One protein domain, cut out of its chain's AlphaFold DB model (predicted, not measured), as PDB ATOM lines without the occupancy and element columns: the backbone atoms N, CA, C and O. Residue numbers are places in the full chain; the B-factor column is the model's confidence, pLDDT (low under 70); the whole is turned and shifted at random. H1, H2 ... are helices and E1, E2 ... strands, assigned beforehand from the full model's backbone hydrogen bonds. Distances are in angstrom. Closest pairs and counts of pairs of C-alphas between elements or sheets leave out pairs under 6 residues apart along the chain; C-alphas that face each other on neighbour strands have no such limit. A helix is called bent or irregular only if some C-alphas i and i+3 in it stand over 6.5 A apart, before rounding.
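AT A GLANCE: This is residues 10 to 69 of the 75 residues of the protein "ResIII domain-containing protein" of Desulfosporosinus sp. BRH_c37 (UniProt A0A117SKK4). A two-stranded parallel sheet, E1 beside E2, lies across the open end of a helical hairpin, H1 and H2, whose turn sticks out at the other end with residues 27 to 34. The short helix H3 packs on the beginning of H1, at the sheet's end of the hairpin. The printed part has 60 residues, with three named helices and two named strands in the order E1, H1, H2, E2, H3, and its class is mostly helix. The whole is only just compact, close to loose, with a radius of gyration of the C-alphas of 12.4 A and spans of 36 by 25 by 16 A.

IN THESE COORDINATES: E1 is residues 10 to 12, beginning at C-alpha 10 (-0.872, -19.699, 2.920), and E2 is residues 52 to 55, 10.1 A long. H1, residues 15 to 28, begins at C-alpha 15 (-9.503, -13.650, -2.365) and is 21.2 A long. H2, residues 36 to 48, is 16.0 A long and irregular: C-alphas 39 and 42 are 7.1 A apart. H3, residues 62 to 68, is 10.2 A long and ends at C-alpha 68 (-11.099, -22.563, -2.394).

HOW THE PARTS SIT: E1 and E2 are parallel, 12 degrees between their directions. N 10 and O 52 are within hydrogen-bond range at 2.8 A, as are N 54 and O 10 at 2.9 A. E1, H1, H2 and E2 form a strand-helix-strand unit, two parallel neighbour strands with helices between them, and its crossover is right-handed. The closest C-alphas of H2 and E2 are those of Ile 46 and Lys 53, 7.6 A apart. H1 and H2 form a helical hairpin: they touch, H2 with residues 39 to 42 alone, and run opposite ways at a shallow tilt of 25 degrees. Their closest C-alphas, of Asp 22 and Val 39, are 5.6 A apart. H1 touches H3 with residues 15 to 19 alone; the closest C-alphas, of His 16 and Thr 64, are 6.1 A apart. These two run opposite ways at a steep tilt of 60 degrees. H2 and H3 are apart, and so are E1 and H3. Every O i to N i+4 pair is within hydrogen-bond range in H3, against 9 of 10 in H1 and 5 of 9 in H2.

THE WHOLE: The two C-alphas farthest apart are those of Leu 31 and Val 52, at 37.3 A. Without residues 27 to 34, which stand free, the body spans 27 by 25 by 16 A. The printed part has no cut. The links E1 to H1 and H2 to E2 are tight; H1 to H2 and E2 to H3 are short. The mean pLDDT of the printed part is 73.0, and residues 18 to 41 are under 70.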
ATOM      1  N   VAL A  10      -0.732 -20.939   3.686       92.31
ATOM      2  CA  VAL A  10      -0.872 -19.699   2.920       92.31
ATOM      3  C   VAL A  10      -2.241 -19.092   3.210       92.31
ATOM      4  O   VAL A  10      -3.276 -19.742   3.044       92.31
ATOM      5  N   VAL A  11      -2.251 -17.828   3.634       93.19
ATOM      6  CA  VAL A  11      -3.476 -17.053   3.858       93.19
ATOM      7  C   VAL A  11      -3.619 -16.027   2.742       93.19
ATOM      8  O   VAL A  11      -2.703 -15.247   2.490       93.19
ATOM      9  N   ILE A  12      -4.769 -16.040   2.078       90.12
ATOM     10  CA  ILE A  12      -5.098 -15.143   0.980       90.12
ATOM     11  C   ILE A  12      -6.166 -14.175   1.472       90.12
ATOM     12  O   ILE A  12      -7.304 -14.572   1.722       90.12
ATOM     13  N   ASP A  13      -5.783 -12.910   1.600       90.25
ATOM     14  CA  ASP A  13      -6.707 -11.825   1.912       90.25
ATOM     15  C   ASP A  13      -7.347 -11.268   0.635       90.25
ATOM     16  O   ASP A  13      -6.746 -11.285  -0.440       90.25
ATOM     17  N   GLU A  14      -8.586 -10.801   0.755       89.19
ATOM     18  CA  GLU A  14      -9.447 -10.379  -0.349       89.19
ATOM     19  C   GLU A  14      -9.372 -11.297  -1.577       89.19
ATOM     20  O   GLU A  14      -9.158 -10.860  -2.713       89.19
ATOM     21  N   ALA A  15      -9.606 -12.595  -1.352       87.75
ATOM     22  CA  ALA A  15      -9.503 -13.650  -2.365       87.75
ATOM     23  C   ALA A  15     -10.370 -13.422  -3.621       87.75
ATOM     24  O   ALA A  15     -10.143 -14.027  -4.670       87.75
ATOM     25  N   HIS A  16     -11.351 -12.523  -3.530       83.56
ATOM     26  CA  HIS A  16     -12.112 -12.024  -4.664       83.56
ATOM     27  C   HIS A  16     -11.287 -11.128  -5.604       83.56
ATOM     28  O   HIS A  16     -11.289 -11.339  -6.818       83.56
ATOM     29  N   ARG A  17     -10.558 -10.151  -5.049       75.00
ATOM     30  CA  ARG A  17      -9.828  -9.114  -5.793       75.00
ATOM     31  C   ARG A  17      -8.651  -9.681  -6.577       75.00
ATOM     32  O   ARG A  17      -8.407  -9.227  -7.691       75.00
ATOM     33  N   GLY A  18      -7.964 -10.682  -6.024       67.62
ATOM     34  CA  GLY A  18      -6.867 -11.366  -6.715       67.62
ATOM     35  C   GLY A  18      -7.283 -11.934  -8.076       67.62
ATOM     36  O   GLY A  18      -6.516 -11.864  -9.027       67.62
ATOM     37  N   TYR A  19      -8.532 -12.392  -8.201       65.62
ATOM     38  CA  TYR A  19      -9.088 -12.886  -9.461       65.62
ATOM     39  C   TYR A  19      -9.644 -11.789 -10.378       65.62
ATOM     40  O   TYR A  19      -9.574 -11.921 -11.592       65.62
ATOM     41  N   ILE A  20     -10.224 -10.706  -9.846       61.44
ATOM     42  CA  ILE A  20     -10.665  -9.598 -10.716       61.44
ATOM     43  C   ILE A  20      -9.464  -9.011 -11.456       61.44
ATOM     44  O   ILE A  20      -9.548  -8.793 -12.657       61.44
ATOM     45  N   LEU A  21      -8.337  -8.846 -10.759       61.03
ATOM     46  CA  LEU A  21      -7.087  -8.417 -11.379       61.03
ATOM     47  C   LEU A  21      -6.594  -9.424 -12.431       61.03
ATOM     48  O   LEU A  21      -6.155  -9.006 -13.491       61.03
ATOM     49  N   ASP A  22      -6.729 -10.730 -12.179       59.78
ATOM     50  CA  ASP A  22      -6.435 -11.798 -13.152       59.78
ATOM     51  C   ASP A  22      -7.306 -11.682 -14.424       59.78
ATOM     52  O   ASP A  22      -6.824 -11.795 -15.550       59.78
ATOM     53  N   LYS A  23      -8.599 -11.381 -14.255       59.31
ATOM     54  CA  LYS A  23      -9.578 -11.306 -15.348       59.31
ATOM     55  C   LYS A  23      -9.518 -10.003 -16.150       59.31
ATOM     56  O   LYS A  23      -9.639 -10.062 -17.370       59.31
ATOM     57  N   GLU A  24      -9.377  -8.853 -15.489       54.72
ATOM     58  CA  GLU A  24      -9.279  -7.538 -16.145       54.72
ATOM     59  C   GLU A  24      -8.030  -7.459 -17.022       54.72
ATOM     60  O   GLU A  24      -8.095  -6.956 -18.145       54.72
ATOM     61  N   MET A  25      -6.931  -8.061 -16.561       51.62
ATOM     62  CA  MET A  25      -5.736  -8.241 -17.374       51.62
ATOM     63  C   MET A  25      -6.043  -9.071 -18.619       51.62
ATOM     64  O   MET A  25      -5.871  -8.561 -19.714       51.62
ATOM     65  N   GLY A  26      -6.662 -10.248 -18.501       50.03
ATOM     66  CA  GLY A  26      -7.023 -11.054 -19.678       50.03
ATOM     67  C   GLY A  26      -7.951 -10.375 -20.707       50.03
ATOM     68  O   GLY A  26      -8.010 -10.821 -21.853       50.03
ATOM     69  N   THR A  27      -8.681  -9.309 -20.344       53.84
ATOM     70  CA  THR A  27      -9.588  -8.578 -21.256       53.84
ATOM     71  C   THR A  27      -8.993  -7.328 -21.913       53.84
ATOM     72  O   THR A  27      -9.391  -7.014 -23.034       53.84
ATOM     73  N   ASP A  28      -8.029  -6.646 -21.284       48.44
ATOM     74  CA  ASP A  28      -7.375  -5.433 -21.828       48.44
ATOM     75  C   ASP A  28      -6.056  -5.735 -22.577       48.44
ATOM     76  O   ASP A  28      -5.379  -4.855 -23.120       48.44
ATOM     77  N   GLU A  29      -5.691  -7.011 -22.657       46.62
ATOM     78  CA  GLU A  29      -4.388  -7.513 -23.079       46.62
ATOM     79  C   GLU A  29      -4.218  -7.718 -24.608       46.62
ATOM     80  O   GLU A  29      -3.525  -8.623 -25.060       46.62
ATOM     81  N   LEU A  30      -4.754  -6.830 -25.453       49.44
ATOM     82  CA  LEU A  30      -4.547  -6.900 -26.917       49.44
ATOM     83  C   LEU A  30      -3.421  -6.005 -27.468       49.44
ATOM     84  O   LEU A  30      -3.205  -6.006 -28.680       49.44
ATOM     85  N   LEU A  31      -2.693  -5.240 -26.636       44.56
ATOM     86  CA  LEU A  31      -1.812  -4.183 -27.167       44.56
ATOM     87  C   LEU A  31      -0.345  -4.121 -26.720       44.56
ATOM     88  O   LEU A  31       0.417  -3.499 -27.456       44.56
ATOM     89  N   TYR A  32       0.133  -4.753 -25.642       39.97
ATOM     90  CA  TYR A  32       1.562  -4.637 -25.293       39.97
ATOM     91  C   TYR A  32       2.177  -5.906 -24.685       39.97
ATOM     92  O   TYR A  32       1.616  -6.546 -23.804       39.97
ATOM     93  N   LYS A  33       3.361  -6.245 -25.213       46.84
ATOM     94  CA  LYS A  33       4.195  -7.419 -24.916       46.84
ATOM     95  C   LYS A  33       4.487  -7.610 -23.415       46.84
ATOM     96  O   LYS A  33       4.793  -6.638 -22.729       46.84
ATOM     97  N   ASN A  34       4.557  -8.895 -23.029       53.38
ATOM     98  CA  ASN A  34       4.966  -9.514 -21.747       53.38
ATOM     99  C   ASN A  34       3.859  -9.773 -20.699       53.38
ATOM    100  O   ASN A  34       4.036  -9.493 -19.517       53.38
ATOM    101  N   GLN A  35       2.737 -10.351 -21.134       43.41
ATOM    102  CA  GLN A  35       1.548 -10.666 -20.319       43.41
ATOM    103  C   GLN A  35       1.613 -12.013 -19.575       43.41
ATOM    104  O   GLN A  35       1.062 -12.144 -18.481       43.41
ATOM    105  N   ASP A  36       2.377 -12.987 -20.085       49.84
ATOM    106  CA  ASP A  36       2.541 -14.300 -19.438       49.84
ATOM    107  C   ASP A  36       3.197 -14.208 -18.045       49.84
ATOM    108  O   ASP A  36       3.029 -15.089 -17.206       49.84
ATOM    109  N   ASP A  37       3.920 -13.127 -17.744       47.75
ATOM    110  CA  ASP A  37       4.612 -12.963 -16.461       47.75
ATOM    111  C   ASP A  37       3.695 -12.514 -15.312       47.75
ATOM    112  O   ASP A  37       4.114 -12.551 -14.147       47.75
ATOM    113  N   TYR A  38       2.474 -12.042 -15.593       44.31
ATOM    114  CA  TYR A  38       1.629 -11.410 -14.576       44.31
ATOM    115  C   TYR A  38       0.314 -12.147 -14.313       44.31
ATOM    116  O   TYR A  38       0.030 -12.401 -13.140       44.31
ATOM    117  N   VAL A  39      -0.403 -12.593 -15.356       45.28
ATOM    118  CA  VAL A  39      -1.561 -13.518 -15.254       45.28
ATOM    119  C   VAL A  39      -1.186 -14.768 -14.441       45.28
ATOM    120  O   VAL A  39      -1.940 -15.299 -13.633       45.28
ATOM    121  N   SER A  40       0.075 -15.174 -14.541       53.75
ATOM    122  CA  SER A  40       0.605 -16.331 -13.840       53.75
ATOM    123  C   SER A  40       0.798 -16.113 -12.334       53.75
ATOM    124  O   SER A  40       0.727 -17.068 -11.586       53.75
ATOM    125  N   LYS A  41       1.017 -14.905 -11.798       62.31
ATOM    126  CA  LYS A  41       1.533 -14.762 -10.413       62.31
ATOM    127  C   LYS A  41       0.556 -15.178  -9.312       62.31
ATOM    128  O   LYS A  41       0.985 -15.827  -8.360       62.31
ATOM    129  N   TYR A  42      -0.723 -14.818  -9.413       70.88
ATOM    130  CA  TYR A  42      -1.698 -15.119  -8.355       70.88
ATOM    131  C   TYR A  42      -2.019 -16.618  -8.300       70.88
ATOM    132  O   TYR A  42      -1.872 -17.242  -7.248       70.88
ATOM    133  N   ARG A  43      -2.359 -17.219  -9.449       72.19
ATOM    134  CA  ARG A  43      -2.531 -18.674  -9.563       72.19
ATOM    135  C   ARG A  43      -1.239 -19.428  -9.290       72.19
ATOM    136  O   ARG A  43      -1.284 -20.380  -8.524       72.19
ATOM    137  N   ASN A  44      -0.093 -18.970  -9.799       74.19
ATOM    138  CA  ASN A  44       1.185 -19.626  -9.531       74.19
ATOM    139  C   ASN A  44       1.472 -19.665  -8.040       74.19
ATOM    140  O   ASN A  44       1.903 -20.696  -7.575       74.19
ATOM    141  N   VAL A  45       1.229 -18.611  -7.259       76.38
ATOM    142  CA  VAL A  45       1.483 -18.682  -5.808       76.38
ATOM    143  C   VAL A  45       0.555 -19.694  -5.123       76.38
ATOM    144  O   VAL A  45       1.008 -20.445  -4.258       76.38
ATOM    145  N   ILE A  46      -0.718 -19.754  -5.522       83.00
ATOM    146  CA  ILE A  46      -1.696 -20.707  -4.970       83.00
ATOM    147  C   ILE A  46      -1.352 -22.153  -5.364       83.00
ATOM    148  O   ILE A  46      -1.515 -23.071  -4.558       83.00
ATOM    149  N   GLU A  47      -0.880 -22.368  -6.588       83.94
ATOM    150  CA  GLU A  47      -0.587 -23.692  -7.142       83.94
ATOM    151  C   GLU A  47       0.847 -24.163  -6.836       83.94
ATOM    152  O   GLU A  47       1.080 -25.364  -6.750       83.94
ATOM    153  N   TYR A  48       1.797 -23.249  -6.607       87.81
ATOM    154  CA  TYR A  48       3.217 -23.554  -6.384       87.81
ATOM    155  C   TYR A  48       3.492 -24.157  -5.010       87.81
ATOM    156  O   TYR A  48       4.293 -25.080  -4.903       87.81
ATOM    157  N   PHE A  49       2.865 -23.632  -3.954       91.12
ATOM    158  CA  PHE A  49       3.114 -24.119  -2.600       91.12
ATOM    159  C   PHE A  49       2.218 -25.309  -2.253       91.12
ATOM    160  O   PHE A  49       0.981 -25.235  -2.318       91.12
ATOM    161  N   GLU A  50       2.845 -26.389  -1.793       92.69
ATOM    162  CA  GLU A  50       2.195 -27.555  -1.192       92.69
ATOM    163  C   GLU A  50       1.810 -27.250   0.266       92.69
ATOM    164  O   GLU A  50       2.279 -27.874   1.210       92.69
ATOM    165  N   ALA A  51       0.944 -26.250   0.438       93.38
ATOM    166  CA  ALA A  51       0.508 -25.721   1.726       93.38
ATOM    167  C   ALA A  51      -1.017 -25.790   1.880       93.38
ATOM    168  O   ALA A  51      -1.763 -25.771   0.890       93.38
ATOM    169  N   VAL A  52      -1.499 -25.760   3.126       94.62
ATOM    170  CA  VAL A  52      -2.905 -25.447   3.419       94.62
ATOM    171  C   VAL A  52      -3.207 -24.037   2.903       94.62
ATOM    172  O   VAL A  52      -2.424 -23.118   3.133       94.62
ATOM    173  N   LYS A  53      -4.337 -23.841   2.216       92.62
ATOM    174  CA  LYS A  53      -4.776 -22.520   1.739       92.62
ATOM    175  C   LYS A  53      -6.030 -22.067   2.474       92.62
ATOM    176  O   LYS A  53      -7.038 -22.768   2.456       92.62
ATOM    177  N   ILE A  54      -5.975 -20.886   3.087       93.88
ATOM    178  CA  ILE A  54      -7.131 -20.232   3.709       93.88
ATOM    179  C   ILE A  54      -7.401 -18.926   2.971       93.88
ATOM    180  O   ILE A  54      -6.582 -18.011   3.004       93.88
ATOM    181  N   ALA A  55      -8.560 -18.836   2.327       92.50
ATOM    182  CA  ALA A  55      -9.018 -17.631   1.653       92.50
ATOM    183  C   ALA A  55     -10.027 -16.868   2.512       92.50
ATOM    184  O   ALA A  55     -10.974 -17.451   3.044       92.50
ATOM    185  N   ILE A  56      -9.837 -15.556   2.616       93.25
ATOM    186  CA  ILE A  56     -10.711 -14.637   3.344       93.25
ATOM    187  C   ILE A  56     -11.171 -13.559   2.364       93.25
ATOM    188  O   ILE A  56     -10.388 -13.046   1.567       93.25
ATOM    189  N   THR A  57     -12.463 -13.233   2.376       91.44
ATOM    190  CA  THR A  57     -12.988 -12.096   1.613       91.44
ATOM    191  C   THR A  57     -14.327 -11.629   2.169       91.44
ATOM    192  O   THR A  57     -15.124 -12.430   2.661       91.44
ATOM    193  N   ALA A  58     -14.591 -10.330   2.047       90.88
ATOM    194  CA  ALA A  58     -15.906  -9.751   2.297       90.88
ATOM    195  C   ALA A  58     -16.848  -9.849   1.080       90.88
ATOM    196  O   ALA A  58     -18.046  -9.607   1.210       90.88
ATOM    197  N   THR A  59     -16.324 -10.191  -0.103       88.94
ATOM    198  CA  THR A  59     -17.060 -10.164  -1.378       88.94
ATOM    199  C   THR A  59     -16.960 -11.507  -2.113       88.94
ATOM    200  O   THR A  59     -16.327 -11.603  -3.158       88.94
ATOM    201  N   PRO A  60     -17.550 -12.591  -1.573       85.50
ATOM    202  CA  PRO A  60     -17.437 -13.911  -2.183       85.50
ATOM    203  C   PRO A  60     -18.080 -13.942  -3.573       85.50
ATOM    204  O   PRO A  60     -19.140 -13.361  -3.804       85.50
ATOM    205  N   ALA A  61     -17.451 -14.677  -4.483       84.25
ATOM    206  CA  ALA A  61     -17.910 -14.856  -5.856       84.25
ATOM    207  C   ALA A  61     -17.739 -16.311  -6.311       84.25
ATOM    208  O   ALA A  61     -17.050 -17.103  -5.662       84.25
ATOM    209  N   VAL A  62     -18.347 -16.671  -7.443       83.44
ATOM    210  CA  VAL A  62     -18.341 -18.053  -7.960       83.44
ATOM    211  C   VAL A  62     -16.917 -18.604  -8.075       83.44
ATOM    212  O   VAL A  62     -16.632 -19.663  -7.523       83.44
ATOM    213  N   HIS A  63     -15.988 -17.841  -8.650       78.75
ATOM    214  CA  HIS A  63     -14.592 -18.265  -8.807       78.75
ATOM    215  C   HIS A  63     -13.869 -18.484  -7.474       78.75
ATOM    216  O   HIS A  63     -13.047 -19.387  -7.364       78.75
ATOM    217  N   THR A  64     -14.176 -17.703  -6.430       83.25
ATOM    218  CA  THR A  64     -13.574 -17.935  -5.103       83.25
ATOM    219  C   THR A  64     -13.977 -19.304  -4.562       83.25
ATOM    220  O   THR A  64     -13.157 -19.990  -3.959       83.25
ATOM    221  N   THR A  65     -15.207 -19.735  -4.854       87.75
ATOM    222  CA  THR A  65     -15.706 -21.064  -4.484       87.75
ATOM    223  C   THR A  65     -15.116 -22.164  -5.366       87.75
ATOM    224  O   THR A  65     -14.871 -23.266  -4.887       87.75
ATOM    225  N   GLU A  66     -14.855 -21.882  -6.642       85.75
ATOM    226  CA  GLU A  66     -14.180 -22.824  -7.546       85.75
ATOM    227  C   GLU A  66     -12.723 -23.078  -7.135       85.75
ATOM    228  O   GLU A  66     -12.248 -24.203  -7.258       85.75
ATOM    229  N   ILE A  67     -12.029 -22.060  -6.612       83.50
ATOM    230  CA  ILE A  67     -10.622 -22.162  -6.196       83.50
ATOM    231  C   ILE A  67     -10.489 -22.743  -4.780       83.50
ATOM    232  O   ILE A  67      -9.669 -23.628  -4.551       83.50
ATOM    233  N   PHE A  68     -11.275 -22.249  -3.820       89.44
ATOM    234  CA  PHE A  68     -11.099 -22.563  -2.394       89.44
ATOM    235  C   PHE A  68     -12.195 -23.466  -1.812       89.44
ATOM    236  O   PHE A  68     -12.142 -23.824  -0.636       89.44
ATOM    237  N   GLY A  69     -13.179 -23.867  -2.619       91.06
ATOM    238  CA  GLY A  69     -14.341 -24.617  -2.157       91.06
ATOM    239  C   GLY A  69     -15.392 -23.739  -1.473       91.06
ATOM    240  O   GLY A  69     -15.338 -22.509  -1.486       91.06
TER     241      GLY A  69